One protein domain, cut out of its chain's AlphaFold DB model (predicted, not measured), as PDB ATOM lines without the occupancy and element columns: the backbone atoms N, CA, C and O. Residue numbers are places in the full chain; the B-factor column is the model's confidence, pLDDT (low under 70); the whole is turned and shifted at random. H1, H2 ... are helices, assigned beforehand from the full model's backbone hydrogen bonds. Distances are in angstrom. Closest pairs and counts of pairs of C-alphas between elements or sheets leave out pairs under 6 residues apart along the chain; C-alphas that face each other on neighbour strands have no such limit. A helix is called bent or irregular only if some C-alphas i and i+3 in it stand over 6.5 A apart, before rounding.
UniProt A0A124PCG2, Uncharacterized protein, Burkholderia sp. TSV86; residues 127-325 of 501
ATOM      1  N   HIS A 127     -21.174  17.908  -4.192       69.25
ATOM      2  CA  HIS A 127     -20.127  18.796  -4.683       69.25
ATOM      3  C   HIS A 127     -19.180  18.010  -5.608       69.25
ATOM      4  O   HIS A 127     -18.573  17.022  -5.178       69.25
ATOM      5  N   PRO A 128     -19.009  18.418  -6.878       76.31
ATOM      6  CA  PRO A 128     -18.262  17.631  -7.858       76.31
ATOM      7  C   PRO A 128     -16.798  17.426  -7.455       76.31
ATOM      8  O   PRO A 128     -16.293  16.324  -7.631       76.31
ATOM      9  N   LEU A 129     -16.166  18.416  -6.809       77.69
ATOM     10  CA  LEU A 129     -14.805  18.285  -6.260       77.69
ATOM     11  C   LEU A 129     -14.695  17.213  -5.162       77.69
ATOM     12  O   LEU A 129     -13.767  16.410  -5.169       77.69
ATOM     13  N   VAL A 130     -15.666  17.153  -4.242       82.50
ATOM     14  CA  VAL A 130     -15.701  16.132  -3.179       82.50
ATOM     15  C   VAL A 130     -15.906  14.751  -3.793       82.50
ATOM     16  O   VAL A 130     -15.189  13.807  -3.465       82.50
ATOM     17  N   ARG A 131     -16.827  14.633  -4.755       83.50
ATOM     18  CA  ARG A 131     -17.074  13.381  -5.479       83.50
ATOM     19  C   ARG A 131     -15.850  12.924  -6.276       83.50
ATOM     20  O   ARG A 131     -15.548  11.732  -6.295       83.50
ATOM     21  N   GLN A 132     -15.144  13.845  -6.923       85.25
ATOM     22  CA  GLN A 132     -13.915  13.562  -7.658       85.25
ATOM     23  C   GLN A 132     -12.806  13.079  -6.721       85.25
ATOM     24  O   GLN A 132     -12.204  12.043  -6.992       85.25
ATOM     25  N   ALA A 133     -12.602  13.749  -5.585       85.44
ATOM     26  CA  ALA A 133     -11.641  13.321  -4.572       85.44
ATOM     27  C   ALA A 133     -11.968  11.939  -3.999       85.44
ATOM     28  O   ALA A 133     -11.099  11.072  -3.938       85.44
ATOM     29  N   GLN A 134     -13.230  11.675  -3.661       88.12
ATOM     30  CA  GLN A 134     -13.665  10.359  -3.187       88.12
ATOM     31  C   GLN A 134     -13.495   9.263  -4.251       88.12
ATOM     32  O   GLN A 134     -13.144   8.128  -3.921       88.12
ATOM     33  N   ASN A 135     -13.728   9.579  -5.528       89.69
ATOM     34  CA  ASN A 135     -13.481   8.650  -6.628       89.69
ATOM     35  C   ASN A 135     -11.983   8.364  -6.792       89.69
ATOM     36  O   ASN A 135     -11.622   7.193  -6.896       89.69
ATOM     37  N   ALA A 136     -11.126   9.388  -6.744       88.38
ATOM     38  CA  ALA A 136      -9.674   9.230  -6.804       88.38
ATOM     39  C   ALA A 136      -9.149   8.399  -5.623       88.38
ATOM     40  O   ALA A 136      -8.349   7.487  -5.818       88.38
ATOM     41  N   ILE A 137      -9.670   8.629  -4.411       89.31
ATOM     42  CA  ILE A 137      -9.331   7.828  -3.226       89.31
ATOM     43  C   ILE A 137      -9.717   6.361  -3.427       89.31
ATOM     44  O   ILE A 137      -8.916   5.458  -3.182       89.31
ATOM     45  N   ARG A 138     -10.939   6.106  -3.902       92.38
ATOM     46  CA  ARG A 138     -11.426   4.745  -4.159       92.38
ATOM     47  C   ARG A 138     -10.598   4.040  -5.228       92.38
ATOM     48  O   ARG A 138     -10.206   2.897  -5.026       92.38
ATOM     49  N   GLN A 139     -10.332   4.714  -6.343       91.06
ATOM     50  CA  GLN A 139      -9.551   4.173  -7.452       91.06
ATOM     51  C   GLN A 139      -8.093   3.934  -7.051       91.06
ATOM     52  O   GLN A 139      -7.539   2.897  -7.405       91.06
ATOM     53  N   GLY A 140      -7.490   4.830  -6.267       88.19
ATOM     54  CA  GLY A 140      -6.134   4.649  -5.754       88.19
ATOM     55  C   GLY A 140      -6.024   3.489  -4.770       88.19
ATOM     56  O   GLY A 140      -5.133   2.655  -4.921       88.19
ATOM     57  N   ASN A 141      -6.966   3.354  -3.832       91.25
ATOM     58  CA  ASN A 141      -7.019   2.173  -2.967       91.25
ATOM     59  C   ASN A 141      -7.243   0.891  -3.784       91.25
ATOM     60  O   ASN A 141      -6.538  -0.086  -3.578       91.25
ATOM     61  N   GLN A 142      -8.134   0.906  -4.780       92.25
ATOM     62  CA  GLN A 142      -8.355  -0.246  -5.656       92.25
ATOM     63  C   GLN A 142      -7.102  -0.616  -6.469       92.25
ATOM     64  O   GLN A 142      -6.817  -1.800  -6.636       92.25
ATOM     65  N   ALA A 143      -6.342   0.362  -6.966       90.06
ATOM     66  CA  ALA A 143      -5.090   0.111  -7.678       90.06
ATOM     67  C   ALA A 143      -4.048  -0.551  -6.762       90.06
ATOM     68  O   ALA A 143      -3.377  -1.500  -7.175       90.06
ATOM     69  N   ILE A 144      -3.957  -0.108  -5.505       88.44
ATOM     70  CA  ILE A 144      -3.096  -0.739  -4.502       88.44
ATOM     71  C   ILE A 144      -3.598  -2.150  -4.193       88.44
ATOM     72  O   ILE A 144      -2.872  -3.111  -4.428       88.44
ATOM     73  N   ASP A 145      -4.829  -2.293  -3.714       90.06
ATOM     74  CA  ASP A 145      -5.319  -3.532  -3.111       90.06
ATOM     75  C   ASP A 145      -5.554  -4.640  -4.145       90.06
ATOM     76  O   ASP A 145      -5.268  -5.808  -3.882       90.06
ATOM     77  N   ALA A 146      -6.041  -4.297  -5.341       88.06
ATOM     78  CA  ALA A 146      -6.367  -5.288  -6.366       88.06
ATOM     79  C   ALA A 146      -5.195  -5.610  -7.304       88.06
ATOM     80  O   ALA A 146      -5.180  -6.696  -7.878       88.06
ATOM     81  N   GLN A 147      -4.242  -4.687  -7.496       86.75
ATOM     82  CA  GLN A 147      -3.178  -4.866  -8.495       86.75
ATOM     83  C   GLN A 147      -1.776  -4.920  -7.894       86.75
ATOM     84  O   GLN A 147      -1.023  -5.843  -8.198       86.75
ATOM     85  N   ALA A 148      -1.409  -3.969  -7.031       87.25
ATOM     86  CA  ALA A 148      -0.061  -3.930  -6.464       87.25
ATOM     87  C   ALA A 148       0.118  -4.901  -5.284       87.25
ATOM     88  O   ALA A 148       1.131  -5.593  -5.205       87.25
ATOM     89  N   ALA A 149      -0.858  -4.988  -4.378       87.00
ATOM     90  CA  ALA A 149      -0.777  -5.762  -3.143       87.00
ATOM     91  C   ALA A 149      -0.573  -7.273  -3.361       87.00
ATOM     92  O   ALA A 149       0.250  -7.841  -2.643       87.00
ATOM     93  N   PRO A 150      -1.201  -7.938  -4.352       86.44
ATOM     94  CA  PRO A 150      -0.925  -9.351  -4.624       86.44
ATOM     95  C   PRO A 150       0.537  -9.610  -5.013       86.44
ATOM     96  O   PRO A 150       1.118 -10.617  -4.614       86.44
ATOM     97  N   ILE A 151       1.151  -8.682  -5.757       85.62
ATOM     98  CA  ILE A 151       2.547  -8.781  -6.198       85.62
ATOM     99  C   ILE A 151       3.483  -8.426  -5.041       85.62
ATOM    100  O   ILE A 151       4.356  -9.210  -4.683       85.62
ATOM    101  N   LEU A 152       3.305  -7.254  -4.431       85.19
ATOM    102  CA  LEU A 152       4.197  -6.754  -3.383       85.19
ATOM    103  C   LEU A 152       4.094  -7.578  -2.096       85.19
ATOM    104  O   LEU A 152       5.116  -7.891  -1.492       85.19
ATOM    105  N   GLY A 153       2.885  -8.005  -1.726       84.31
ATOM    106  CA  GLY A 153       2.648  -8.863  -0.569       84.31
ATOM    107  C   GLY A 153       3.315 -10.229  -0.709       84.31
ATOM    108  O   GLY A 153       3.863 -10.743   0.263       84.31
ATOM    109  N   LEU A 154       3.358 -10.792  -1.920       82.88
ATOM    110  CA  LEU A 154       4.113 -12.014  -2.197       82.88
ATOM    111  C   LEU A 154       5.618 -11.826  -1.957       82.88
ATOM    112  O   LEU A 154       6.272 -12.693  -1.371       82.88
ATOM    113  N   ILE A 155       6.173 -10.699  -2.410       81.38
ATOM    114  CA  ILE A 155       7.588 -10.368  -2.205       81.38
ATOM    115  C   ILE A 155       7.888 -10.184  -0.719       81.38
ATOM    116  O   ILE A 155       8.885 -10.717  -0.238       81.38
ATOM    117  N   ASP A 156       7.006  -9.508   0.018       84.06
ATOM    118  CA  ASP A 156       7.151  -9.307   1.461       84.06
ATOM    119  C   ASP A 156       7.090 -10.628   2.231       84.06
ATOM    120  O   ASP A 156       7.967 -10.906   3.050       84.06
ATOM    121  N   GLN A 157       6.121 -11.491   1.919       82.56
ATOM    122  CA  GLN A 157       6.029 -12.835   2.502       82.56
ATOM    123  C   GLN A 157       7.281 -13.661   2.210       82.56
ATOM    124  O   GLN A 157       7.786 -14.372   3.079       82.56
ATOM    125  N   THR A 158       7.813 -13.545   0.995       81.50
ATOM    126  CA  THR A 158       9.029 -14.254   0.609       81.50
ATOM    127  C   THR A 158      10.256 -13.737   1.359       81.50
ATOM    128  O   THR A 158      11.053 -14.532   1.855       81.50
ATOM    129  N   ALA A 159      10.404 -12.418   1.476       80.25
ATOM    130  CA  ALA A 159      11.485 -11.809   2.238       80.25
ATOM    131  C   ALA A 159      11.433 -12.245   3.709       80.25
ATOM    132  O   ALA A 159      12.446 -12.667   4.260       80.25
ATOM    133  N   GLN A 160      10.241 -12.245   4.315       83.19
ATOM    134  CA  GLN A 160      10.037 -12.728   5.681       83.19
ATOM    135  C   GLN A 160      10.405 -14.208   5.836       83.19
ATOM    136  O   GLN A 160      11.080 -14.564   6.804       83.19
ATOM    137  N   ALA A 161      10.010 -15.064   4.889       79.75
ATOM    138  CA  ALA A 161      10.363 -16.482   4.907       79.75
ATOM    139  C   ALA A 161      11.886 -16.689   4.851       79.75
ATOM    140  O   ALA A 161      12.428 -17.484   5.619       79.75
ATOM    141  N   ILE A 162      12.589 -15.926   4.004       78.88
ATOM    142  CA  ILE A 162      14.057 -15.946   3.927       78.88
ATOM    143  C   ILE A 162      14.676 -15.498   5.254       78.88
ATOM    144  O   ILE A 162      15.557 -16.182   5.771       78.88
ATOM    145  N   THR A 163      14.214 -14.389   5.835       83.12
ATOM    146  CA  THR A 163      14.741 -13.884   7.112       83.12
ATOM    147  C   THR A 163      14.562 -14.899   8.241       83.12
ATOM    148  O   THR A 163      15.512 -15.165   8.977       83.12
ATOM    149  N   ARG A 164      13.381 -15.522   8.357       80.88
ATOM    150  CA  ARG A 164      13.126 -16.566   9.365       80.88
ATOM    151  C   ARG A 164      14.019 -17.784   9.158       80.88
ATOM    152  O   ARG A 164      14.570 -18.310  10.122       80.88
ATOM    153  N   ALA A 165      14.199 -18.207   7.909       78.94
ATOM    154  CA  ALA A 165      15.062 -19.332   7.575       78.94
ATOM    155  C   ALA A 165      16.530 -19.066   7.927       78.94
ATOM    156  O   ALA A 165      17.169 -19.897   8.572       78.94
ATOM    157  N   GLN A 166      17.041 -17.884   7.576       82.50
ATOM    158  CA  GLN A 166      18.386 -17.446   7.948       82.50
ATOM    159  C   GLN A 166      18.566 -17.412   9.467       82.50
ATOM    160  O   GLN A 166      19.569 -17.901   9.983       82.50
ATOM    161  N   GLN A 167      17.592 -16.868  10.198       82.31
ATOM    162  CA  GLN A 167      17.644 -16.811  11.655       82.31
ATOM    163  C   GLN A 167      17.685 -18.215  12.272       82.31
ATOM    164  O   GLN A 167      18.552 -18.483  13.101       82.31
ATOM    165  N   ALA A 168      16.806 -19.124  11.840       77.88
ATOM    166  CA  ALA A 168      16.787 -20.502  12.328       77.88
ATOM    167  C   ALA A 168      18.113 -21.229  12.045       77.88
ATOM    168  O   ALA A 168      18.647 -21.910  12.921       77.88
ATOM    169  N   GLN A 169      18.691 -21.029  10.857       79.69
ATOM    170  CA  GLN A 169      19.985 -21.604  10.490       79.69
ATOM    171  C   GLN A 169      21.133 -21.038  11.339       79.69
ATOM    172  O   GLN A 169      21.978 -21.794  11.816       79.69
ATOM    173  N   ASN A 170      21.149 -19.725  11.582       81.25
ATOM    174  CA  ASN A 170      22.166 -19.082  12.417       81.25
ATOM    175  C   ASN A 170      22.113 -19.582  13.862       81.25
ATOM    176  O   ASN A 170      23.152 -19.928  14.423       81.25
ATOM    177  N   ILE A 171      20.912 -19.673  14.441       81.19
ATOM    178  CA  ILE A 171      20.725 -20.198  15.798       81.19
ATOM    179  C   ILE A 171      21.163 -21.666  15.856       81.19
ATOM    180  O   ILE A 171      21.877 -22.055  16.777       81.19
ATOM    181  N   PHE A 172      20.803 -22.476  14.855       80.25
ATOM    182  CA  PHE A 172      21.232 -23.872  14.790       80.25
ATOM    183  C   PHE A 172      22.757 -24.015  14.723       80.25
ATOM    184  O   PHE A 172      23.321 -24.843  15.435       80.25
ATOM    185  N   ASN A 173      23.435 -23.201  13.911       78.75
ATOM    186  CA  ASN A 173      24.893 -23.232  13.794       78.75
ATOM    187  C   ASN A 173      25.575 -22.842  15.113       78.75
ATOM    188  O   ASN A 173      26.462 -23.556  15.579       78.75
ATOM    189  N   GLN A 174      25.117 -21.761  15.751       79.88
ATOM    190  CA  GLN A 174      25.625 -21.319  17.056       79.88
ATOM    191  C   GLN A 174      25.415 -22.386  18.136       79.88
ATOM    192  O   GLN A 174      26.326 -22.692  18.907       79.88
ATOM    193  N   PHE A 175      24.234 -23.006  18.155       80.81
ATOM    194  CA  PHE A 175      23.935 -24.096  19.073       80.81
ATOM    195  C   PHE A 175      24.800 -25.335  18.793       80.81
ATOM    196  O   PHE A 175      25.329 -25.949  19.718       80.81
ATOM    197  N   GLY A 176      25.020 -25.678  17.522       76.56
ATOM    198  CA  GLY A 176      25.924 -26.754  17.124       76.56
ATOM    199  C   GLY A 176      27.350 -26.540  17.638       76.56
ATOM    200  O   GLY A 176      27.945 -27.466  18.192       76.56
ATOM    201  N   GLU A 177      27.880 -25.317  17.542       76.25
ATOM    202  CA  GLU A 177      29.183 -24.965  18.118       76.25
ATOM    203  C   GLU A 177      29.212 -25.123  19.642       76.25
ATOM    204  O   GLU A 177      30.184 -25.659  20.181       76.25
ATOM    205  N   GLN A 178      28.154 -24.709  20.344       75.19
ATOM    206  CA  GLN A 178      28.036 -24.888  21.794       75.19
ATOM    207  C   GLN A 178      28.061 -26.375  22.177       75.19
ATOM    208  O   GLN A 178      28.819 -26.775  23.061       75.19
ATOM    209  N   VAL A 179      27.299 -27.215  21.471       73.19
ATOM    210  CA  VAL A 179      27.264 -28.667  21.709       73.19
ATOM    211  C   VAL A 179      28.619 -29.318  21.445       73.19
ATOM    212  O   VAL A 179      29.058 -30.172  22.219       73.19
ATOM    213  N   ILE A 180      29.327 -28.890  20.398       74.50
ATOM    214  CA  ILE A 180      30.687 -29.362  20.116       74.50
ATOM    215  C   ILE A 180      31.645 -28.956  21.244       74.50
ATOM    216  O   ILE A 180      32.437 -29.789  21.687       74.50
ATOM    217  N   ARG A 181      31.562 -27.721  21.758       71.56
ATOM    218  CA  ARG A 181      32.388 -27.270  22.894       71.56
ATOM    219  C   ARG A 181      32.133 -28.102  24.147       71.56
ATOM    220  O   ARG A 181      33.102 -28.569  24.740       71.56
ATOM    221  N   MET A 182      30.870 -28.363  24.494       67.25
ATOM    222  CA  MET A 182      30.517 -29.258  25.607       67.25
ATOM    223  C   MET A 182      31.110 -30.656  25.405       67.25
ATOM    224  O   MET A 182      31.693 -31.237  26.320       67.25
ATOM    225  N   GLN A 183      31.035 -31.188  24.180       69.75
ATOM    226  CA  GLN A 183      31.591 -32.500  23.864       69.75
ATOM    227  C   GLN A 183      33.119 -32.551  23.983       69.75
ATOM    228  O   GLN A 183      33.668 -33.551  24.451       69.75
ATOM    229  N   VAL A 184      33.818 -31.502  23.553       71.00
ATOM    230  CA  VAL A 184      35.277 -31.398  23.692       71.00
ATOM    231  C   VAL A 184      35.663 -31.246  25.162       71.00
ATOM    232  O   VAL A 184      36.552 -31.971  25.608       71.00
ATOM    233  N   GLY A 185      34.963 -30.392  25.916       65.06
ATOM    234  CA  GLY A 185      35.163 -30.192  27.355       65.06
ATOM    235  C   GLY A 185      35.050 -31.500  28.139       65.06
ATOM    236  O   GLY A 185      35.999 -31.870  28.838       65.06
ATOM    237  N   ALA A 186      33.972 -32.262  27.900       63.34
ATOM    238  CA  ALA A 186      33.762 -33.596  28.472       63.34
ATOM    239  C   ALA A 186      34.933 -34.552  28.188       63.34
ATOM    240  O   ALA A 186      35.409 -35.259  29.071       63.34
ATOM    241  N   LYS A 187      35.428 -34.567  26.943       61.81
ATOM    242  CA  LYS A 187      36.509 -35.468  26.508       61.81
ATOM    243  C   LYS A 187      37.884 -35.075  27.050       61.81
ATOM    244  O   LYS A 187      38.772 -35.920  27.099       61.81
ATOM    245  N   THR A 188      38.093 -33.811  27.413       58.38
ATOM    246  CA  THR A 188      39.383 -33.316  27.926       58.38
ATOM    247  C   THR A 188      39.578 -33.474  29.436       58.38
ATOM    248  O   THR A 188      40.628 -33.086  29.935       58.38
ATOM    249  N   GLY A 189      38.620 -34.071  30.158       49.69
ATOM    250  CA  GLY A 189      38.794 -34.503  31.553       49.69
ATOM    251  C   GLY A 189      38.856 -33.390  32.609       49.69
ATOM    252  O   GLY A 189      39.131 -33.690  33.764       49.69
ATOM    253  N   GLY A 190      38.610 -32.127  32.235       49.22
ATOM    254  CA  GLY A 190      38.699 -30.967  33.139       49.22
ATOM    255  C   GLY A 190      37.381 -30.234  33.419       49.22
ATOM    256  O   GLY A 190      37.340 -29.405  34.319       49.22
ATOM    257  N   GLN A 191      36.305 -30.521  32.681       51.69
ATOM    258  CA  GLN A 191      34.978 -29.939  32.908       51.69
ATOM    259  C   GLN A 191      33.959 -31.065  33.086       51.69
ATOM    260  O   GLN A 191      33.729 -31.849  32.162       51.69
ATOM    261  N   GLN A 192      33.360 -31.153  34.277       58.41
ATOM    262  CA  GLN A 192      32.143 -31.935  34.473       58.41
ATOM    263  C   GLN A 192      31.042 -31.258  33.658       58.41
ATOM    264  O   GLN A 192      30.685 -30.117  33.935       58.41
ATOM    265  N   VAL A 193      30.549 -31.932  32.621       63.59
ATOM    266  CA  VAL A 193      29.355 -31.466  31.913       63.59
ATOM    267  C   VAL A 193      28.170 -31.760  32.826       63.59
ATOM    268  O   VAL A 193      27.934 -32.919  33.173       63.59
ATOM    269  N   ASP A 194      27.459 -30.720  33.249       71.88
ATOM    270  CA  ASP A 194      26.289 -30.881  34.104       71.88
ATOM    271  C   ASP A 194      25.164 -31.553  33.305       71.88
ATOM    272  O   ASP A 194      24.861 -31.194  32.162       71.88
ATOM    273  N   ARG A 195      24.515 -32.550  33.907       74.56
ATOM    274  CA  ARG A 195      23.333 -33.187  33.329       74.56
ATOM    275  C   ARG A 195      22.227 -32.161  33.066       74.56
ATOM    276  O   ARG A 195      21.564 -32.264  32.035       74.56
ATOM    277  N   ALA A 196      22.070 -31.164  33.938       75.31
ATOM    278  CA  ALA A 196      21.095 -30.093  33.751       75.31
ATOM    279  C   ALA A 196      21.376 -29.268  32.479       75.31
ATOM    280  O   ALA A 196      20.448 -28.943  31.738       75.31
ATOM    281  N   GLU A 197      22.648 -29.007  32.168       75.62
ATOM    282  CA  GLU A 197      23.077 -28.263  30.975       75.62
ATOM    283  C   GLU A 197      22.804 -29.050  29.677       75.62
ATOM    284  O   GLU A 197      22.349 -28.492  28.671       75.62
ATOM    285  N   VAL A 198      22.995 -30.375  29.703       76.38
ATOM    286  CA  VAL A 198      22.664 -31.263  28.572       76.38
ATOM    287  C   VAL A 198      21.151 -31.354  28.362       76.38
ATOM    288  O   VAL A 198      20.687 -31.291  27.222       76.38
ATOM    289  N   GLU A 199      20.368 -31.474  29.435       76.19
ATOM    290  CA  GLU A 199      18.901 -31.506  29.362       76.19
ATOM    291  C   GLU A 199      18.326 -30.164  28.883       76.19
ATOM    292  O   GLU A 199      17.416 -30.145  28.050       76.19
ATOM    293  N   GLN A 200      18.887 -29.035  29.328       78.62
ATOM    294  CA  GLN A 200      18.545 -27.711  28.806       78.62
ATOM    295  C   GLN A 200      18.868 -27.612  27.310       78.62
ATOM    296  O   GLN A 200      18.034 -27.158  26.528       78.62
ATOM    297  N   SER A 201      20.028 -28.116  26.889       80.62
ATOM    298  CA  SER A 201      20.436 -28.134  25.483       80.62
ATOM    299  C   SER A 201      19.504 -28.984  24.607       80.62
ATOM    300  O   SER A 201      19.212 -28.602  23.477       80.62
ATOM    301  N   GLN A 202      18.959 -30.094  25.116       78.19
ATOM    302  CA  GLN A 202      17.937 -30.873  24.397       78.19
ATOM    303  C   GLN A 202      16.636 -30.082  24.188       78.19
ATOM    304  O   GLN A 202      16.046 -30.130  23.104       78.19
ATOM    305  N   ARG A 203      16.201 -29.314  25.196       80.62
ATOM    306  CA  ARG A 203      15.029 -28.429  25.065       80.62
ATOM    307  C   ARG A 203      15.291 -27.330  24.036       80.62
ATOM    308  O   ARG A 203      14.459 -27.124  23.155       80.62
ATOM    309  N   THR A 204      16.462 -26.696  24.085       82.94
ATOM    310  CA  THR A 204      16.877 -25.678  23.108       82.94
ATOM    311  C   THR A 204      16.912 -26.242  21.686       82.94
ATOM    312  O   THR A 204      16.366 -25.631  20.772       82.94
ATOM    313  N   LEU A 205      17.468 -27.442  21.480       81.69
ATOM    314  CA  LEU A 205      17.483 -28.093  20.165       81.69
ATOM    315  C   LEU A 205      16.069 -28.354  19.627       81.69
ATOM    316  O   LEU A 205      15.825 -28.195  18.430       81.69
ATOM    317  N   THR A 206      15.138 -28.732  20.503       80.25
ATOM    318  CA  THR A 206      13.731 -28.942  20.133       80.25
ATOM    319  C   THR A 206      13.094 -27.633  19.659       80.25
ATOM    320  O   THR A 206      12.528 -27.594  18.571       80.25
ATOM    321  N   GLN A 207      13.296 -26.536  20.394       82.31
ATOM    322  CA  GLN A 207      12.803 -25.207  20.002       82.31
ATOM    323  C   GLN A 207      13.387 -24.734  18.661       82.31
ATOM    324  O   GLN A 207      12.671 -24.183  17.825       82.31
ATOM    325  N   ILE A 208      14.680 -24.979  18.425       79.75
ATOM    326  CA  ILE A 208      15.340 -24.638  17.155       79.75
ATOM    327  C   ILE A 208      14.722 -25.421  15.991       79.75
ATOM    328  O   ILE A 208      14.544 -24.869  14.904       79.75
ATOM    329  N   ARG A 209      14.364 -26.691  16.202       77.56
ATOM    330  CA  ARG A 209      13.690 -27.503  15.182       77.56
ATOM    331  C   ARG A 209      12.273 -27.049  14.908       77.56
ATOM    332  O   ARG A 209      11.889 -27.007  13.744       77.56
ATOM    333  N   ASP A 210      11.522 -26.673  15.933       80.88
ATOM    334  CA  ASP A 210      10.184 -26.116  15.741       80.88
ATOM    335  C   ASP A 210      10.253 -24.838  14.896       80.88
ATOM    336  O   ASP A 210       9.516 -24.699  13.917       80.88
ATOM    337  N   ALA A 211      11.218 -23.958  15.184       80.94
ATOM    338  CA  ALA A 211      11.483 -22.775  14.369       80.94
ATOM    339  C   ALA A 211      11.913 -23.131  12.931       80.94
ATOM    340  O   ALA A 211      11.440 -22.517  11.973       80.94
ATOM    341  N   ALA A 212      12.763 -24.147  12.748       80.00
ATOM    342  CA  ALA A 212      13.183 -24.613  11.426       80.00
ATOM    343  C   ALA A 212      12.022 -25.225  10.618       80.00
ATOM    344  O   ALA A 212      11.904 -24.957   9.423       80.00
ATOM    345  N   MET A 213      11.131 -25.993  11.252       82.62
ATOM    346  CA  MET A 213       9.928 -26.556  10.623       82.62
ATOM    347  C   MET A 213       8.924 -25.466  10.234       82.62
ATOM    348  O   MET A 213       8.343 -25.511   9.143       82.62
ATOM    349  N   GLN A 214       8.743 -24.452  11.085       82.50
ATOM    350  CA  GLN A 214       7.937 -23.276  10.750       82.50
ATOM    351  C   GLN A 214       8.530 -22.529   9.549       82.50
ATOM    352  O   GLN A 214       7.820 -22.273   8.577       82.50
ATOM    353  N   ALA A 215       9.841 -22.274   9.555       81.19
ATOM    354  CA  ALA A 215      10.527 -21.629   8.439       81.19
ATOM    355  C   ALA A 215      10.434 -22.448   7.136       81.19
ATOM    356  O   ALA A 215      10.193 -21.880   6.072       81.19
ATOM    357  N   GLN A 216      10.541 -23.778   7.196       80.62
ATOM    358  CA  GLN A 216      10.320 -24.657   6.038       80.62
ATOM    359  C   GLN A 216       8.892 -24.560   5.498       80.62
ATOM    360  O   GLN A 216       8.693 -24.535   4.283       80.62
ATOM    361  N   THR A 217       7.898 -24.480   6.384       84.56
ATOM    362  CA  THR A 217       6.490 -24.317   5.995       84.56
ATOM    363  C   THR A 217       6.267 -22.975   5.298       84.56
ATOM    364  O   THR A 217       5.602 -22.914   4.260       84.56
ATOM    365  N   ASP A 218       6.864 -21.903   5.822       82.62
ATOM    366  CA  ASP A 218       6.795 -20.568   5.227       82.62
ATOM    367  C   ASP A 218       7.501 -20.513   3.867       82.62
ATOM    368  O   ASP A 218       6.939 -19.980   2.906       82.62
ATOM    369  N   ILE A 219       8.676 -21.139   3.739       83.12
ATOM    370  CA  ILE A 219       9.377 -21.275   2.456       83.12
ATOM    371  C   ILE A 219       8.538 -22.072   1.455       83.12
ATOM    372  O   ILE A 219       8.412 -21.657   0.305       83.12
ATOM    373  N   ALA A 220       7.927 -23.187   1.862       83.44
ATOM    374  CA  ALA A 220       7.077 -23.982   0.979       83.44
ATOM    375  C   ALA A 220       5.877 -23.168   0.467       83.44
ATOM    376  O   ALA A 220       5.552 -23.232  -0.721       83.44
ATOM    377  N   ARG A 221       5.255 -22.354   1.334       84.50
ATOM    378  CA  ARG A 221       4.172 -21.434   0.955       84.50
ATOM    379  C   ARG A 221       4.659 -20.353  -0.016       84.50
ATOM    380  O   ARG A 221       4.009 -20.128  -1.036       84.50
ATOM    381  N   ALA A 222       5.813 -19.741   0.249       84.12
ATOM    382  CA  ALA A 222       6.413 -18.741  -0.634       84.12
ATOM    383  C   ALA A 222       6.774 -19.335  -2.008       84.12
ATOM    384  O   ALA A 222       6.460 -18.751  -3.043       84.12
ATOM    385  N   LEU A 223       7.354 -20.538  -2.041       82.12
ATOM    386  CA  LEU A 223       7.674 -21.265  -3.272       82.12
ATOM    387  C   LEU A 223       6.424 -21.639  -4.070       82.12
ATOM    388  O   LEU A 223       6.447 -21.548  -5.296       82.12
ATOM    389  N   LEU A 224       5.342 -22.053  -3.399       83.44
ATOM    390  CA  LEU A 224       4.048 -22.326  -4.033       83.44
ATOM    391  C   LEU A 224       3.502 -21.082  -4.731       83.44
ATOM    392  O   LEU A 224       3.071 -21.169  -5.879       83.44
ATOM    393  N   ALA A 225       3.562 -19.933  -4.066       79.38
ATOM    394  CA  ALA A 225       3.063 -18.683  -4.614       79.38
ATOM    395  C   ALA A 225       3.990 -18.101  -5.707       79.38
ATOM    396  O   ALA A 225       3.517 -17.542  -6.695       79.38
ATOM    397  N   LEU A 226       5.301 -18.356  -5.627       80.19
ATOM    398  CA  LEU A 226       6.288 -18.069  -6.677       80.19
ATOM    399  C   LEU A 226       6.351 -19.135  -7.786       80.19
ATOM    400  O   LEU A 226       7.286 -19.106  -8.586       80.19
ATOM    401  N   ARG A 227       5.416 -20.094  -7.883       65.19
ATOM    402  CA  ARG A 227       5.448 -21.117  -8.954       65.19
ATOM    403  C   ARG A 227       5.316 -20.537 -10.359       65.19
ATOM    404  O   ARG A 227       5.804 -21.166 -11.299       65.19
ATOM    405  N   SER A 228       4.790 -19.320 -10.479       73.19
ATOM    406  CA  SER A 228       4.589 -18.634 -11.755       73.19
ATOM    407  C   SER A 228       5.379 -17.317 -11.864       73.19
ATOM    408  O   SER A 228       4.761 -16.280 -12.114       73.19
ATOM    409  N   PRO A 229       6.728 -17.292 -11.729       72.44
ATOM    410  CA  PRO A 229       7.498 -16.052 -11.873       72.44
ATOM    411  C   PRO A 229       7.251 -15.333 -13.211       72.44
ATOM    412  O   PRO A 229       7.076 -14.117 -13.183       72.44
ATOM    413  N   PRO A 230       7.123 -16.036 -14.361       76.94
ATOM    414  CA  PRO A 230       6.755 -15.397 -15.623       76.94
ATOM    415  C   PRO A 230       5.382 -14.722 -15.602       76.94
ATOM    416  O   PRO A 230       5.191 -13.729 -16.294       76.94
ATOM    417  N   GLN A 231       4.421 -15.240 -14.829       80.06
ATOM    418  CA  GLN A 231       3.094 -14.634 -14.711       80.06
ATOM    419  C   GLN A 231       3.168 -13.346 -13.890       80.06
ATOM    420  O   GLN A 231       2.747 -12.300 -14.365       80.06
ATOM    421  N   ILE A 232       3.824 -13.393 -12.727       81.50
ATOM    422  CA  ILE A 232       4.059 -12.207 -11.886       81.50
ATOM    423  C   ILE A 232       4.780 -11.122 -12.697       81.50
ATOM    424  O   ILE A 232       4.417  -9.951 -12.657       81.50
ATOM    425  N   GLN A 233       5.759 -11.520 -13.508       83.00
ATOM    426  CA  GLN A 233       6.502 -10.620 -14.382       83.00
ATOM    427  C   GLN A 233       5.656  -9.991 -15.497       83.00
ATOM    428  O   GLN A 233       5.906  -8.849 -15.879       83.00
ATOM    429  N   ARG A 234       4.638 -10.701 -15.996       85.31
ATOM    430  CA  ARG A 234       3.656 -10.168 -16.955       85.31
ATOM    431  C   ARG A 234       2.649  -9.223 -16.302       85.31
ATOM    432  O   ARG A 234       2.190  -8.296 -16.967       85.31
ATOM    433  N   ASP A 235       2.346  -9.429 -15.023       86.94
ATOM    434  CA  ASP A 235       1.355  -8.643 -14.285       86.94
ATOM    435  C   ASP A 235       1.938  -7.314 -13.753       86.94
ATOM    436  O   ASP A 235       1.214  -6.319 -13.657       86.94
ATOM    437  N   ILE A 236       3.257  -7.242 -13.503       88.31
ATOM    438  CA  ILE A 236       3.951  -6.023 -13.032       88.31
ATOM    439  C   ILE A 236       3.676  -4.794 -13.926       88.31
ATOM    440  O   ILE A 236       3.270  -3.764 -13.384       88.31
ATOM    441  N   PRO A 237       3.825  -4.841 -15.270       90.06
ATOM    442  CA  PRO A 237       3.531  -3.686 -16.122       90.06
ATOM    443  C   PRO A 237       2.070  -3.224 -16.073       90.06
ATOM    444  O   PRO A 237       1.794  -2.041 -16.272       90.06
ATOM    445  N   ALA A 238       1.117  -4.135 -15.852       90.19
ATOM    446  CA  ALA A 238      -0.293  -3.773 -15.730       90.19
ATOM    447  C   ALA A 238      -0.554  -3.039 -14.405       90.19
ATOM    448  O   ALA A 238      -1.120  -1.944 -14.429       90.19
ATOM    449  N   ALA A 239      -0.048  -3.588 -13.295       91.25
ATOM    450  CA  ALA A 239      -0.126  -2.970 -11.973       91.25
ATOM    451  C   ALA A 239       0.555  -1.594 -11.945       91.25
ATOM    452  O   ALA A 239      -0.027  -0.623 -11.464       91.25
ATOM    453  N   TRP A 240       1.741  -1.479 -12.549       91.88
ATOM    454  CA  TRP A 240       2.467  -0.217 -12.692       91.88
ATOM    455  C   TRP A 240       1.611   0.867 -13.360       91.88
ATOM    456  O   TRP A 240       1.432   1.952 -12.812       91.88
ATOM    457  N   ARG A 241       1.006   0.567 -14.519       92.69
ATOM    458  CA  ARG A 241       0.157   1.534 -15.238       92.69
ATOM    459  C   ARG A 241      -1.077   1.948 -14.437       92.69
ATOM    460  O   ARG A 241      -1.519   3.088 -14.563       92.69
ATOM    461  N   ALA A 242      -1.659   1.047 -13.646       92.38
ATOM    462  CA  ALA A 242      -2.798   1.393 -12.801       92.38
ATOM    463  C   ALA A 242      -2.407   2.309 -11.641       92.38
ATOM    464  O   ALA A 242      -3.137   3.260 -11.369       92.38
ATOM    465  N   ILE A 243      -1.248   2.077 -11.017       93.19
ATOM    466  CA  ILE A 243      -0.703   2.967  -9.986       93.19
ATOM    467  C   ILE A 243      -0.391   4.346 -10.574       93.19
ATOM    468  O   ILE A 243      -0.795   5.350  -9.996       93.19
ATOM    469  N   GLN A 244       0.218   4.414 -11.761       94.19
ATOM    470  CA  GLN A 244       0.478   5.693 -12.432       94.19
ATOM    471  C   GLN A 244      -0.800   6.467 -12.750       94.19
ATOM    472  O   GLN A 244      -0.861   7.678 -12.540       94.19
ATOM    473  N   ARG A 245      -1.842   5.776 -13.228       94.12
ATOM    474  CA  ARG A 245      -3.148   6.402 -13.458       94.12
ATOM    475  C   ARG A 245      -3.744   6.924 -12.149       94.12
ATOM    476  O   ARG A 245      -4.151   8.078 -12.093       94.12
ATOM    477  N   ALA A 246      -3.712   6.119 -11.089       91.56
ATOM    478  CA  ALA A 246      -4.187   6.531  -9.773       91.56
ATOM    479  C   ALA A 246      -3.416   7.737  -9.213       91.56
ATOM    480  O   ALA A 246      -4.037   8.632  -8.651       91.56
ATOM    481  N   LEU A 247      -2.094   7.807  -9.398       93.94
ATOM    482  CA  LEU A 247      -1.280   8.962  -9.005       93.94
ATOM    483  C   LEU A 247      -1.688  10.233  -9.752       93.94
ATOM    484  O   LEU A 247      -1.784  11.298  -9.145       93.94
ATOM    485  N   GLN A 248      -1.972  10.133 -11.053       94.19
ATOM    486  CA  GLN A 248      -2.475  11.265 -11.835       94.19
ATOM    487  C   GLN A 248      -3.853  11.724 -11.347       94.19
ATOM    488  O   GLN A 248      -4.076  12.924 -11.200       94.19
ATOM    489  N   ASP A 249      -4.760  10.788 -11.064       91.44
ATOM    490  CA  ASP A 249      -6.114  11.097 -10.599       91.44
ATOM    491  C   ASP A 249      -6.113  11.689  -9.179       91.44
ATOM    492  O   ASP A 249      -6.818  12.664  -8.915       91.44
ATOM    493  N   VAL A 250      -5.270  11.166  -8.281       92.62
ATOM    494  CA  VAL A 250      -5.043  11.713  -6.933       92.62
ATOM    495  C   VAL A 250      -4.395  13.094  -7.006       92.62
ATOM    496  O   VAL A 250      -4.834  14.001  -6.301       92.62
ATOM    497  N   GLY A 251      -3.403  13.287  -7.879       90.81
ATOM    498  CA  GLY A 251      -2.751  14.578  -8.094       90.81
ATOM    499  C   GLY A 251      -3.714  15.646  -8.614       90.81
ATOM    500  O   GLY A 251      -3.738  16.752  -8.080       90.81
ATOM    501  N   ARG A 252      -4.564  15.297  -9.592       88.88
ATOM    502  CA  ARG A 252      -5.638  16.176 -10.086       88.88
ATOM    503  C   ARG A 252      -6.639  16.503  -8.987       88.88
ATOM    504  O   ARG A 252      -6.870  17.669  -8.717       88.88
ATOM    505  N   ALA A 253      -7.162  15.493  -8.290       87.75
ATOM    506  CA  ALA A 253      -8.117  15.711  -7.208       87.75
ATOM    507  C   ALA A 253      -7.543  16.565  -6.067       87.75
ATOM    508  O   ALA A 253      -8.273  17.353  -5.471       87.75
ATOM    509  N   ARG A 254      -6.247  16.423  -5.760       90.00
ATOM    510  CA  ARG A 254      -5.572  17.256  -4.761       90.00
ATOM    511  C   ARG A 254      -5.438  18.694  -5.248       90.00
ATOM    512  O   ARG A 254      -5.780  19.595  -4.498       90.00
ATOM    513  N   HIS A 255      -5.009  18.897  -6.493       88.88
ATOM    514  CA  HIS A 255      -4.891  20.226  -7.090       88.88
ATOM    515  C   HIS A 255      -6.245  20.942  -7.154       88.88
ATOM    516  O   HIS A 255      -6.359  22.058  -6.660       88.88
ATOM    517  N   ASP A 256      -7.292  20.265  -7.631       84.81
ATOM    518  CA  ASP A 256      -8.646  20.822  -7.732       84.81
ATOM    519  C   ASP A 256      -9.255  21.120  -6.345       84.81
ATOM    520  O   ASP A 256     -10.118  21.989  -6.196       84.81
ATOM    521  N   LEU A 257      -8.808  20.405  -5.304       82.94
ATOM    522  CA  LEU A 257      -9.139  20.703  -3.912       82.94
ATOM    523  C   LEU A 257      -8.226  21.757  -3.281       82.94
ATOM    524  O   LEU A 257      -8.629  22.310  -2.271       82.94
ATOM    525  N   GLU A 258      -7.025  22.048  -3.771       84.31
ATOM    526  CA  GLU A 258      -6.121  23.093  -3.248       84.31
ATOM    527  C   GLU A 258      -6.409  24.455  -3.892       84.31
ATOM    528  O   GLU A 258      -6.427  25.474  -3.200       84.31
ATOM    529  N   ASP A 259      -6.745  24.451  -5.175       80.88
ATOM    530  CA  ASP A 259      -7.084  25.625  -5.966       80.88
ATOM    531  C   ASP A 259      -8.342  25.329  -6.800       80.88
ATOM    532  O   ASP A 259      -8.255  24.932  -7.965       80.88
ATOM    533  N   PRO A 260      -9.543  25.419  -6.193       70.06
ATOM    534  CA  PRO A 260     -10.773  25.186  -6.926       70.06
ATOM    535  C   PRO A 260     -10.895  26.251  -8.012       70.06
ATOM    536  O   PRO A 260     -10.954  27.445  -7.705       70.06
ATOM    537  N   ALA A 261     -10.962  25.816  -9.273       66.44
ATOM    538  CA  ALA A 261     -11.183  26.716 -10.395       66.44
ATOM    539  C   ALA A 261     -12.368  27.657 -10.088       66.44
ATOM    540  O   ALA A 261     -13.351  27.213  -9.478       66.44
ATOM    541  N   PRO A 262     -12.304  28.942 -10.489       58.72
ATOM    542  CA  PRO A 262     -13.383  29.906 -10.292       58.72
ATOM    543  C   PRO A 262     -14.548  29.577 -11.233       58.72
ATOM    544  O   PRO A 262     -14.826  30.277 -12.203       58.72
ATOM    545  N   ASP A 263     -15.202  28.452 -10.980       56.78
ATOM    546  CA  ASP A 263     -16.235  27.902 -11.834       56.78
ATOM    547  C   ASP A 263     -17.586  28.469 -11.384       56.78
ATOM    548  O   ASP A 263     -18.068  28.198 -10.281       56.78
ATOM    549  N   GLN A 264     -18.204  29.291 -12.237       50.91
ATOM    550  CA  GLN A 264     -19.431  30.051 -11.934       50.91
ATOM    551  C   GLN A 264     -20.649  29.158 -11.624       50.91
ATOM    552  O   GLN A 264     -21.679  29.640 -11.146       50.91
ATOM    553  N   HIS A 265     -20.540  27.851 -11.878       56.25
ATOM    554  CA  HIS A 265     -21.576  26.849 -11.636       56.25
ATOM    555  C   HIS A 265     -21.440  26.118 -10.288       56.25
ATOM    556  O   HIS A 265     -22.379  25.428  -9.877       56.25
ATOM    557  N   LEU A 266     -20.323  26.282  -9.570       59.38
ATOM    558  CA  LEU A 266     -20.127  25.699  -8.242       59.38
ATOM    559  C   LEU A 266     -20.720  26.628  -7.181       59.38
ATOM    560  O   LEU A 266     -20.157  27.661  -6.821       59.38
ATOM    561  N   ARG A 267     -21.899  26.260  -6.668       57.75
ATOM    562  CA  ARG A 267     -22.509  26.931  -5.513       57.75
ATOM    563  C   ARG A 267     -21.685  26.619  -4.262       57.75
ATOM    564  O   ARG A 267     -21.999  25.674  -3.553       57.75
ATOM    565  N   GLN A 268     -20.699  27.476  -4.008       62.41
ATOM    566  CA  GLN A 268     -19.802  27.506  -2.848       62.41
ATOM    567  C   GLN A 268     -18.789  26.349  -2.774       62.41
ATOM    568  O   GLN A 268     -19.152  25.197  -3.003       62.41
ATOM    569  N   PRO A 269     -17.519  26.640  -2.429       63.91
ATOM    570  CA  PRO A 269     -16.515  25.607  -2.210       63.91
ATOM    571  C   PRO A 269     -16.925  24.690  -1.045       63.91
ATOM    572  O   PRO A 269     -17.635  25.132  -0.134       63.91
ATOM    573  N   PRO A 270     -16.465  23.425  -1.039       67.31
ATOM    574  CA  PRO A 270     -16.762  22.497   0.042       67.31
ATOM    575  C   PRO A 270     -16.286  23.048   1.398       67.31
ATOM    576  O   PRO A 270     -15.322  23.824   1.443       67.31
ATOM    577  N   PRO A 271     -16.926  22.646   2.514       77.44
ATOM    578  CA  PRO A 271     -16.573  23.118   3.848       77.44
ATOM    579  C   PRO A 271     -15.080  22.938   4.128       77.44
ATOM    580  O   PRO A 271     -14.513  21.883   3.837       77.44
ATOM    581  N   ALA A 272     -14.441  23.939   4.743       78.31
ATOM    582  CA  ALA A 272     -12.994  23.933   4.981       78.31
ATOM    583  C   ALA A 272     -12.512  22.681   5.740       78.31
ATOM    584  O   ALA A 272     -11.463  22.131   5.413       78.31
ATOM    585  N   GLN A 273     -13.302  22.193   6.700       81.25
ATOM    586  CA  GLN A 273     -12.979  21.005   7.492       81.25
ATOM    587  C   GLN A 273     -13.021  19.708   6.663       81.25
ATOM    588  O   GLN A 273     -12.125  18.874   6.773       81.25
ATOM    589  N   GLU A 274     -14.019  19.545   5.792       80.06
ATOM    590  CA  GLU A 274     -14.129  18.380   4.901       80.06
ATOM    591  C   GLU A 274     -13.052  18.408   3.813       80.06
ATOM    592  O   GLU A 274     -12.413  17.396   3.527       80.06
ATOM    593  N   ARG A 275     -12.781  19.596   3.267       81.31
ATOM    594  CA  ARG A 275     -11.691  19.839   2.322       81.31
ATOM    595  C   ARG A 275     -10.335  19.452   2.919       81.31
ATOM    596  O   ARG A 275      -9.581  18.724   2.282       81.31
ATOM    597  N   GLN A 276     -10.038  19.878   4.149       85.38
ATOM    598  CA  GLN A 276      -8.802  19.503   4.847       85.38
ATOM    599  C   GLN A 276      -8.713  17.993   5.110       85.38
ATOM    600  O   GLN A 276      -7.655  17.401   4.890       85.38
ATOM    601  N   ALA A 277      -9.811  17.351   5.521       88.25
ATOM    602  CA  ALA A 277      -9.842  15.903   5.732       88.25
ATOM    603  C   ALA A 277      -9.552  15.120   4.436       88.25
ATOM    604  O   ALA A 277      -8.763  14.174   4.447       88.25
ATOM    605  N   LEU A 278     -10.135  15.538   3.307       88.25
ATOM    606  CA  LEU A 278      -9.891  14.922   1.999       88.25
ATOM    607  C   LEU A 278      -8.464  15.162   1.499       88.25
ATOM    608  O   LEU A 278      -7.842  14.237   0.980       88.25
ATOM    609  N   LEU A 279      -7.918  16.366   1.693       89.31
ATOM    610  CA  LEU A 279      -6.522  16.666   1.354       89.31
ATOM    611  C   LEU A 279      -5.546  15.784   2.139       89.31
ATOM    612  O   LEU A 279      -4.591  15.261   1.559       89.31
ATOM    613  N   LEU A 280      -5.808  15.553   3.428       91.94
ATOM    614  CA  LEU A 280      -5.009  14.642   4.248       91.94
ATOM    615  C   LEU A 280      -5.063  13.207   3.699       91.94
ATOM    616  O   LEU A 280      -4.019  12.581   3.514       91.94
ATOM    617  N   GLN A 281      -6.261  12.700   3.388       91.56
ATOM    618  CA  GLN A 281      -6.440  11.355   2.828       91.56
ATOM    619  C   GLN A 281      -5.747  11.194   1.469       91.56
ATOM    620  O   GLN A 281      -5.062  10.197   1.246       91.56
ATOM    621  N   LEU A 282      -5.873  12.181   0.577       91.56
ATOM    622  CA  LEU A 282      -5.193  12.181  -0.721       91.56
ATOM    623  C   LEU A 282      -3.672  12.234  -0.567       91.56
ATOM    624  O   LEU A 282      -2.968  11.553  -1.303       91.56
ATOM    625  N   THR A 283      -3.156  12.986   0.406       90.56
ATOM    626  CA  THR A 283      -1.712  13.068   0.674       90.56
ATOM    627  C   THR A 283      -1.161  11.745   1.203       90.56
ATOM    628  O   THR A 283      -0.127  11.267   0.736       90.56
ATOM    629  N   GLN A 284      -1.869  11.108   2.139       91.62
ATOM    630  CA  GLN A 284      -1.507   9.775   2.626       91.62
ATOM    631  C   GLN A 284      -1.554   8.733   1.500       91.62
ATOM    632  O   GLN A 284      -0.669   7.880   1.397       91.62
ATOM    633  N   LEU A 285      -2.571   8.808   0.639       91.44
ATOM    634  CA  LEU A 285      -2.721   7.912  -0.500       91.44
ATOM    635  C   LEU A 285      -1.631   8.125  -1.558       91.44
ATOM    636  O   LEU A 285      -1.082   7.139  -2.036       91.44
ATOM    637  N   ASP A 286      -1.273   9.372  -1.877       91.62
ATOM    638  CA  ASP A 286      -0.160   9.711  -2.779       91.62
ATOM    639  C   ASP A 286       1.151   9.085  -2.284       91.62
ATOM    640  O   ASP A 286       1.843   8.411  -3.044       91.62
ATOM    641  N   GLY A 287       1.442   9.190  -0.981       91.56
ATOM    642  CA  GLY A 287       2.611   8.543  -0.377       91.56
ATOM    643  C   GLY A 287       2.608   7.017  -0.535       91.56
ATOM    644  O   GLY A 287       3.621   6.427  -0.915       91.56
ATOM    645  N   ARG A 288       1.463   6.363  -0.297       92.62
ATOM    646  CA  ARG A 288       1.316   4.904  -0.479       92.62
ATOM    647  C   ARG A 288       1.454   4.485  -1.943       92.62
ATOM    648  O   ARG A 288       2.093   3.473  -2.222       92.62
ATOM    649  N   LEU A 289       0.870   5.251  -2.862       91.94
ATOM    650  CA  LEU A 289       0.935   4.992  -4.298       91.94
ATOM    651  C   LEU A 289       2.359   5.155  -4.833       91.94
ATOM    652  O   LEU A 289       2.814   4.276  -5.556       91.94
ATOM    653  N   ARG A 290       3.089   6.204  -4.431       92.81
ATOM    654  CA  ARG A 290       4.503   6.399  -4.798       92.81
ATOM    655  C   ARG A 290       5.390   5.274  -4.279       92.81
ATOM    656  O   ARG A 290       6.224   4.761  -5.009       92.81
ATOM    657  N   LEU A 291       5.170   4.825  -3.042       92.75
ATOM    658  CA  LEU A 291       5.906   3.683  -2.499       92.75
ATOM    659  C   LEU A 291       5.597   2.386  -3.267       92.75
ATOM    660  O   LEU A 291       6.497   1.584  -3.516       92.75
ATOM    661  N   ALA A 292       4.336   2.164  -3.646       89.75
ATOM    662  CA  ALA A 292       3.954   1.027  -4.479       89.75
ATOM    663  C   ALA A 292       4.553   1.123  -5.889       89.75
ATOM    664  O   ALA A 292       5.020   0.108  -6.404       89.75
ATOM    665  N   GLU A 293       4.579   2.327  -6.474       92.69
ATOM    666  CA  GLU A 293       5.272   2.642  -7.721       92.69
ATOM    667  C   GLU A 293       6.743   2.245  -7.573       92.69
ATOM    668  O   GLU A 293       7.124   1.209  -8.104       92.69
ATOM    669  N   ASP A 294       7.538   2.915  -6.742       91.69
ATOM    670  CA  ASP A 294       8.974   2.642  -6.564       91.69
ATOM    671  C   ASP A 294       9.312   1.143  -6.445       91.69
ATOM    672  O   ASP A 294      10.242   0.638  -7.085       91.69
ATOM    673  N   ARG A 295       8.529   0.391  -5.661       88.56
ATOM    674  CA  ARG A 295       8.714  -1.059  -5.496       88.56
ATOM    675  C   ARG A 295       8.402  -1.851  -6.765       88.56
ATOM    676  O   ARG A 295       9.160  -2.756  -7.115       88.56
ATOM    677  N   LEU A 296       7.316  -1.534  -7.468       89.38
ATOM    678  CA  LEU A 296       7.003  -2.142  -8.763       89.38
ATOM    679  C   LEU A 296       8.060  -1.781  -9.819       89.38
ATOM    680  O   LEU A 296       8.414  -2.641 -10.625       89.38
ATOM    681  N   GLN A 297       8.634  -0.572  -9.764       88.88
ATOM    682  CA  GLN A 297       9.717  -0.154 -10.663       88.88
ATOM    683  C   GLN A 297      10.949  -1.027 -10.470       88.88
ATOM    684  O   GLN A 297      11.557  -1.488 -11.434       88.88
ATOM    685  N   GLN A 298      11.324  -1.265  -9.213       87.12
ATOM    686  CA  GLN A 298      12.468  -2.104  -8.869       87.12
ATOM    687  C   GLN A 298      12.289  -3.530  -9.393       87.12
ATOM    688  O   GLN A 298      13.234  -4.105  -9.937       87.12
ATOM    689  N   LEU A 299      11.079  -4.085  -9.279       85.06
ATOM    690  CA  LEU A 299      10.762  -5.409  -9.814       85.06
ATOM    691  C   LEU A 299      10.787  -5.435 -11.349       85.06
ATOM    692  O   LEU A 299      11.263  -6.407 -11.934       85.06
ATOM    693  N   GLN A 300      10.324  -4.368 -12.003       85.88
ATOM    694  CA  GLN A 300      10.364  -4.240 -13.460       85.88
ATOM    695  C   GLN A 300      11.798  -4.110 -13.993       85.88
ATOM    696  O   GLN A 300      12.148  -4.749 -14.984       85.88
ATOM    697  N   ASN A 301      12.632  -3.308 -13.328       85.62
ATOM    698  CA  ASN A 301      14.020  -3.051 -13.716       85.62
ATOM    699  C   ASN A 301      14.953  -4.230 -13.410       85.62
ATOM    700  O   ASN A 301      16.047  -4.308 -13.969       85.62
ATOM    701  N   ASN A 302      14.542  -5.146 -12.530       84.75
ATOM    702  CA  ASN A 302      15.319  -6.324 -12.162       84.75
ATOM    703  C   ASN A 302      14.527  -7.624 -12.399       84.75
ATOM    704  O   ASN A 302      14.161  -8.321 -11.449       84.75
ATOM    705  N   PRO A 303      14.291  -7.995 -13.672       73.94
ATOM    706  CA  PRO A 303      13.554  -9.200 -14.020       73.94
ATOM    707  C   PRO A 303      14.107 -10.513 -13.420       73.94
ATOM    708  O   PRO A 303      13.288 -11.351 -13.031       73.94
ATOM    709  N   PRO A 304      15.434 -10.734 -13.274       81.38
ATOM    710  CA  PRO A 304      15.938 -11.961 -12.655       81.38
ATOM    711  C   PRO A 304      15.771 -11.994 -11.128       81.38
ATOM    712  O   PRO A 304      16.052 -13.027 -10.520       81.38
ATOM    713  N   LEU A 305      15.302 -10.918 -10.482       82.06
ATOM    714  CA  LEU A 305      15.133 -10.864  -9.027       82.06
ATOM    715  C   LEU A 305      14.194 -11.961  -8.520       82.06
ATOM    716  O   LEU A 305      14.537 -12.655  -7.567       82.06
ATOM    717  N   LEU A 306      13.050 -12.175  -9.179       79.25
ATOM    718  CA  LEU A 306      12.084 -13.213  -8.788       79.25
ATOM    719  C   LEU A 306      12.681 -14.620  -8.891       79.25
ATOM    720  O   LEU A 306      12.433 -15.473  -8.037       79.25
ATOM    721  N   GLN A 307      13.492 -14.853  -9.924       80.44
ATOM    722  CA  GLN A 307      14.174 -16.125 -10.122       80.44
ATOM    723  C   GLN A 307      15.247 -16.344  -9.051       80.44
ATOM    724  O   GLN A 307      15.247 -17.387  -8.402       80.44
ATOM    725  N   ARG A 308      16.091 -15.341  -8.791       82.00
ATOM    726  CA  ARG A 308      17.121 -15.403  -7.745       82.00
ATOM    727  C   ARG A 308      16.513 -15.606  -6.356       82.00
ATOM    728  O   ARG A 308      17.029 -16.378  -5.558       82.00
ATOM    729  N   VAL A 309      15.395 -14.945  -6.063       81.75
ATOM    730  CA  VAL A 309      14.653 -15.128  -4.808       81.75
ATOM    731  C   VAL A 309      14.139 -16.564  -4.675       81.75
ATOM    732  O   VAL A 309      14.295 -17.177  -3.619       81.75
ATOM    733  N   ARG A 310      13.584 -17.137  -5.749       80.69
ATOM    734  CA  ARG A 310      13.155 -18.541  -5.777       80.69
ATOM    735  C   ARG A 310      14.326 -19.510  -5.582       80.69
ATOM    736  O   ARG A 310      14.188 -20.474  -4.836       80.69
ATOM    737  N   GLU A 311      15.463 -19.265  -6.224       83.62
ATOM    738  CA  GLU A 311      16.681 -20.067  -6.051       83.62
ATOM    739  C   GLU A 311      17.187 -20.005  -4.602       83.62
ATOM    740  O   GLU A 311      17.439 -21.046  -3.996       83.62
ATOM    741  N   ASN A 312      17.226 -18.811  -4.003       82.81
ATOM    742  CA  ASN A 312      17.592 -18.628  -2.598       82.81
ATOM    743  C   ASN A 312      16.659 -19.400  -1.657       82.81
ATOM    744  O   ASN A 312      17.132 -20.090  -0.758       82.81
ATOM    745  N   LEU A 313      15.341 -19.339  -1.874       80.00
ATOM    746  CA  LEU A 313      14.377 -20.121  -1.095       80.00
ATOM    747  C   LEU A 313      14.648 -21.630  -1.181       80.00
ATOM    748  O   LEU A 313      14.563 -22.319  -0.168       80.00
ATOM    749  N   MET A 314      14.994 -22.149  -2.362       83.19
ATOM    750  CA  MET A 314      15.334 -23.566  -2.538       83.19
ATOM    751  C   MET A 314      16.611 -23.950  -1.780       83.19
ATOM    752  O   MET A 314      16.668 -25.027  -1.186       83.19
ATOM    753  N   ILE A 315      17.617 -23.067  -1.769       83.81
ATOM    754  CA  ILE A 315      18.844 -23.253  -0.983       83.81
ATOM    755  C   ILE A 315      18.503 -23.304   0.512       83.81
ATOM    756  O   ILE A 315      18.855 -24.275   1.177       83.81
ATOM    757  N   TYR A 316      17.738 -22.334   1.021       80.25
ATOM    758  CA  TYR A 316      17.340 -22.302   2.433       80.25
ATOM    759  C   TYR A 316      16.462 -23.489   2.841       80.25
ATOM    760  O   TYR A 316      16.627 -24.022   3.936       80.25
ATOM    761  N   ALA A 317      15.562 -23.948   1.967       77.38
ATOM    762  CA  ALA A 317      14.769 -25.148   2.220       77.38
ATOM    763  C   ALA A 317      15.665 -26.379   2.422       77.38
ATOM    764  O   ALA A 317      15.467 -27.141   3.369       77.38
ATOM    765  N   ARG A 318      16.674 -26.550   1.557       79.38
ATOM    766  CA  ARG A 318      17.642 -27.648   1.652       79.38
ATOM    767  C   ARG A 318      18.495 -27.545   2.916       79.38
ATOM    768  O   ARG A 318      18.719 -28.551   3.584       79.38
ATOM    769  N   ASP A 319      18.954 -26.347   3.245       77.00
ATOM    770  CA  ASP A 319      19.806 -26.119   4.409       77.00
ATOM    771  C   ASP A 319      19.061 -26.355   5.730       77.00
ATOM    772  O   ASP A 319      19.586 -27.021   6.621       77.00
ATOM    773  N   LEU A 320      17.809 -25.904   5.843       76.50
ATOM    774  CA  LEU A 320      16.965 -26.218   7.000       76.50
ATOM    775  C   LEU A 320      16.631 -27.712   7.077       76.50
ATOM    776  O   LEU A 320      16.387 -28.246   8.154       76.50
ATOM    777  N   GLN A 321      16.578 -28.427   5.951       71.94
ATOM    778  CA  GLN A 321      16.389 -29.876   6.000       71.94
ATOM    779  C   GLN A 321      17.568 -30.553   6.716       71.94
ATOM    780  O   GLN A 321      17.349 -31.471   7.503       71.94
ATOM    781  N   ALA A 322      18.789 -30.044   6.533       62.00
ATOM    782  CA  ALA A 322      19.970 -30.524   7.247       62.00
ATOM    783  C   ALA A 322      19.956 -30.178   8.751       62.00
ATOM    784  O   ALA A 322      20.533 -30.918   9.546       62.00
ATOM    785  N   THR A 323      19.283 -29.104   9.182       62.38
ATOM    786  CA  THR A 323      19.131 -28.793  10.621       62.38
ATOM    787  C   THR A 323      18.144 -29.732  11.329       62.38
ATOM    788  O   THR A 323      18.256 -29.971  12.534       62.38
ATOM    789  N   ASN A 324      17.223 -30.346  10.581       60.84
ATOM    790  CA  ASN A 324      16.333 -31.394  11.088       60.84
ATOM    791  C   ASN A 324      17.012 -32.770  11.210       60.84
ATOM    792  O   ASN A 324      16.436 -33.681  11.811       60.84
ATOM    793  N   ASP A 325      18.238 -32.942  10.704       65.19
ATOM    794  CA  ASP A 325      18.962 -34.200  10.857       65.19
ATOM    795  C   ASP A 325      19.273 -34.497  12.335       65.19
ATOM    796  O   ASP A 325      19.620 -33.630  13.145       65.19
TER     797      ASP A 325
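What this domain is: This is residues 127 to 325 of the 501 residues of an uncharacterized protein of Burkholderia sp. TSV86 (UniProt A0A124PCG2). One long helix, H1, kinked by 50 degrees near residue 150, runs most of the length of a rod; the hairpin of H3 and H4 packs on its first part, H2 and H5 on its later part. The printed part has 199 residues with five named helices, H1 to H5 in order, and no named strand: all helix. It is extended, with a radius of gyration of the C-alphas of 26.7 A and spans of 97 by 39 by 21 A.

Where its parts are: H1, residues 128 to 187, begins at C-alpha (-18.262, 17.631, -7.858) and is 83.7 A long. H2 is residues 195 to 225, 45.4 A; H3 is residues 229 to 258, 42.3 A, only just irregular, with C-alphas 234 and 237 6.54 A apart; H4 is residues 272 to 301, 42.5 A; H5 is residues 305 to 323, 26.9 A, and ends with C-alpha 323 at (19.131, -28.793, 10.621).

How they stand to each other: The hub H1 touches H3 with residues 129 to 151 alone, closest C-alphas Gly 140 and Ala 246, 4.8 A. H1, H2 and H5 form an up-and-down bundle, each running against the one before. Every O i to N i+4 pair is within hydrogen-bond range in H2, H4 and H5, 52 of 56 in H1 and 24 of 26 in H3.

The domain as a whole: The farthest C-alphas, Gly 189 and Gln 264, are 97.2 A apart. The printed part has no cut; the H3 to H4 link is long. Low-confidence residues include 185 to 193 and 261 to 270.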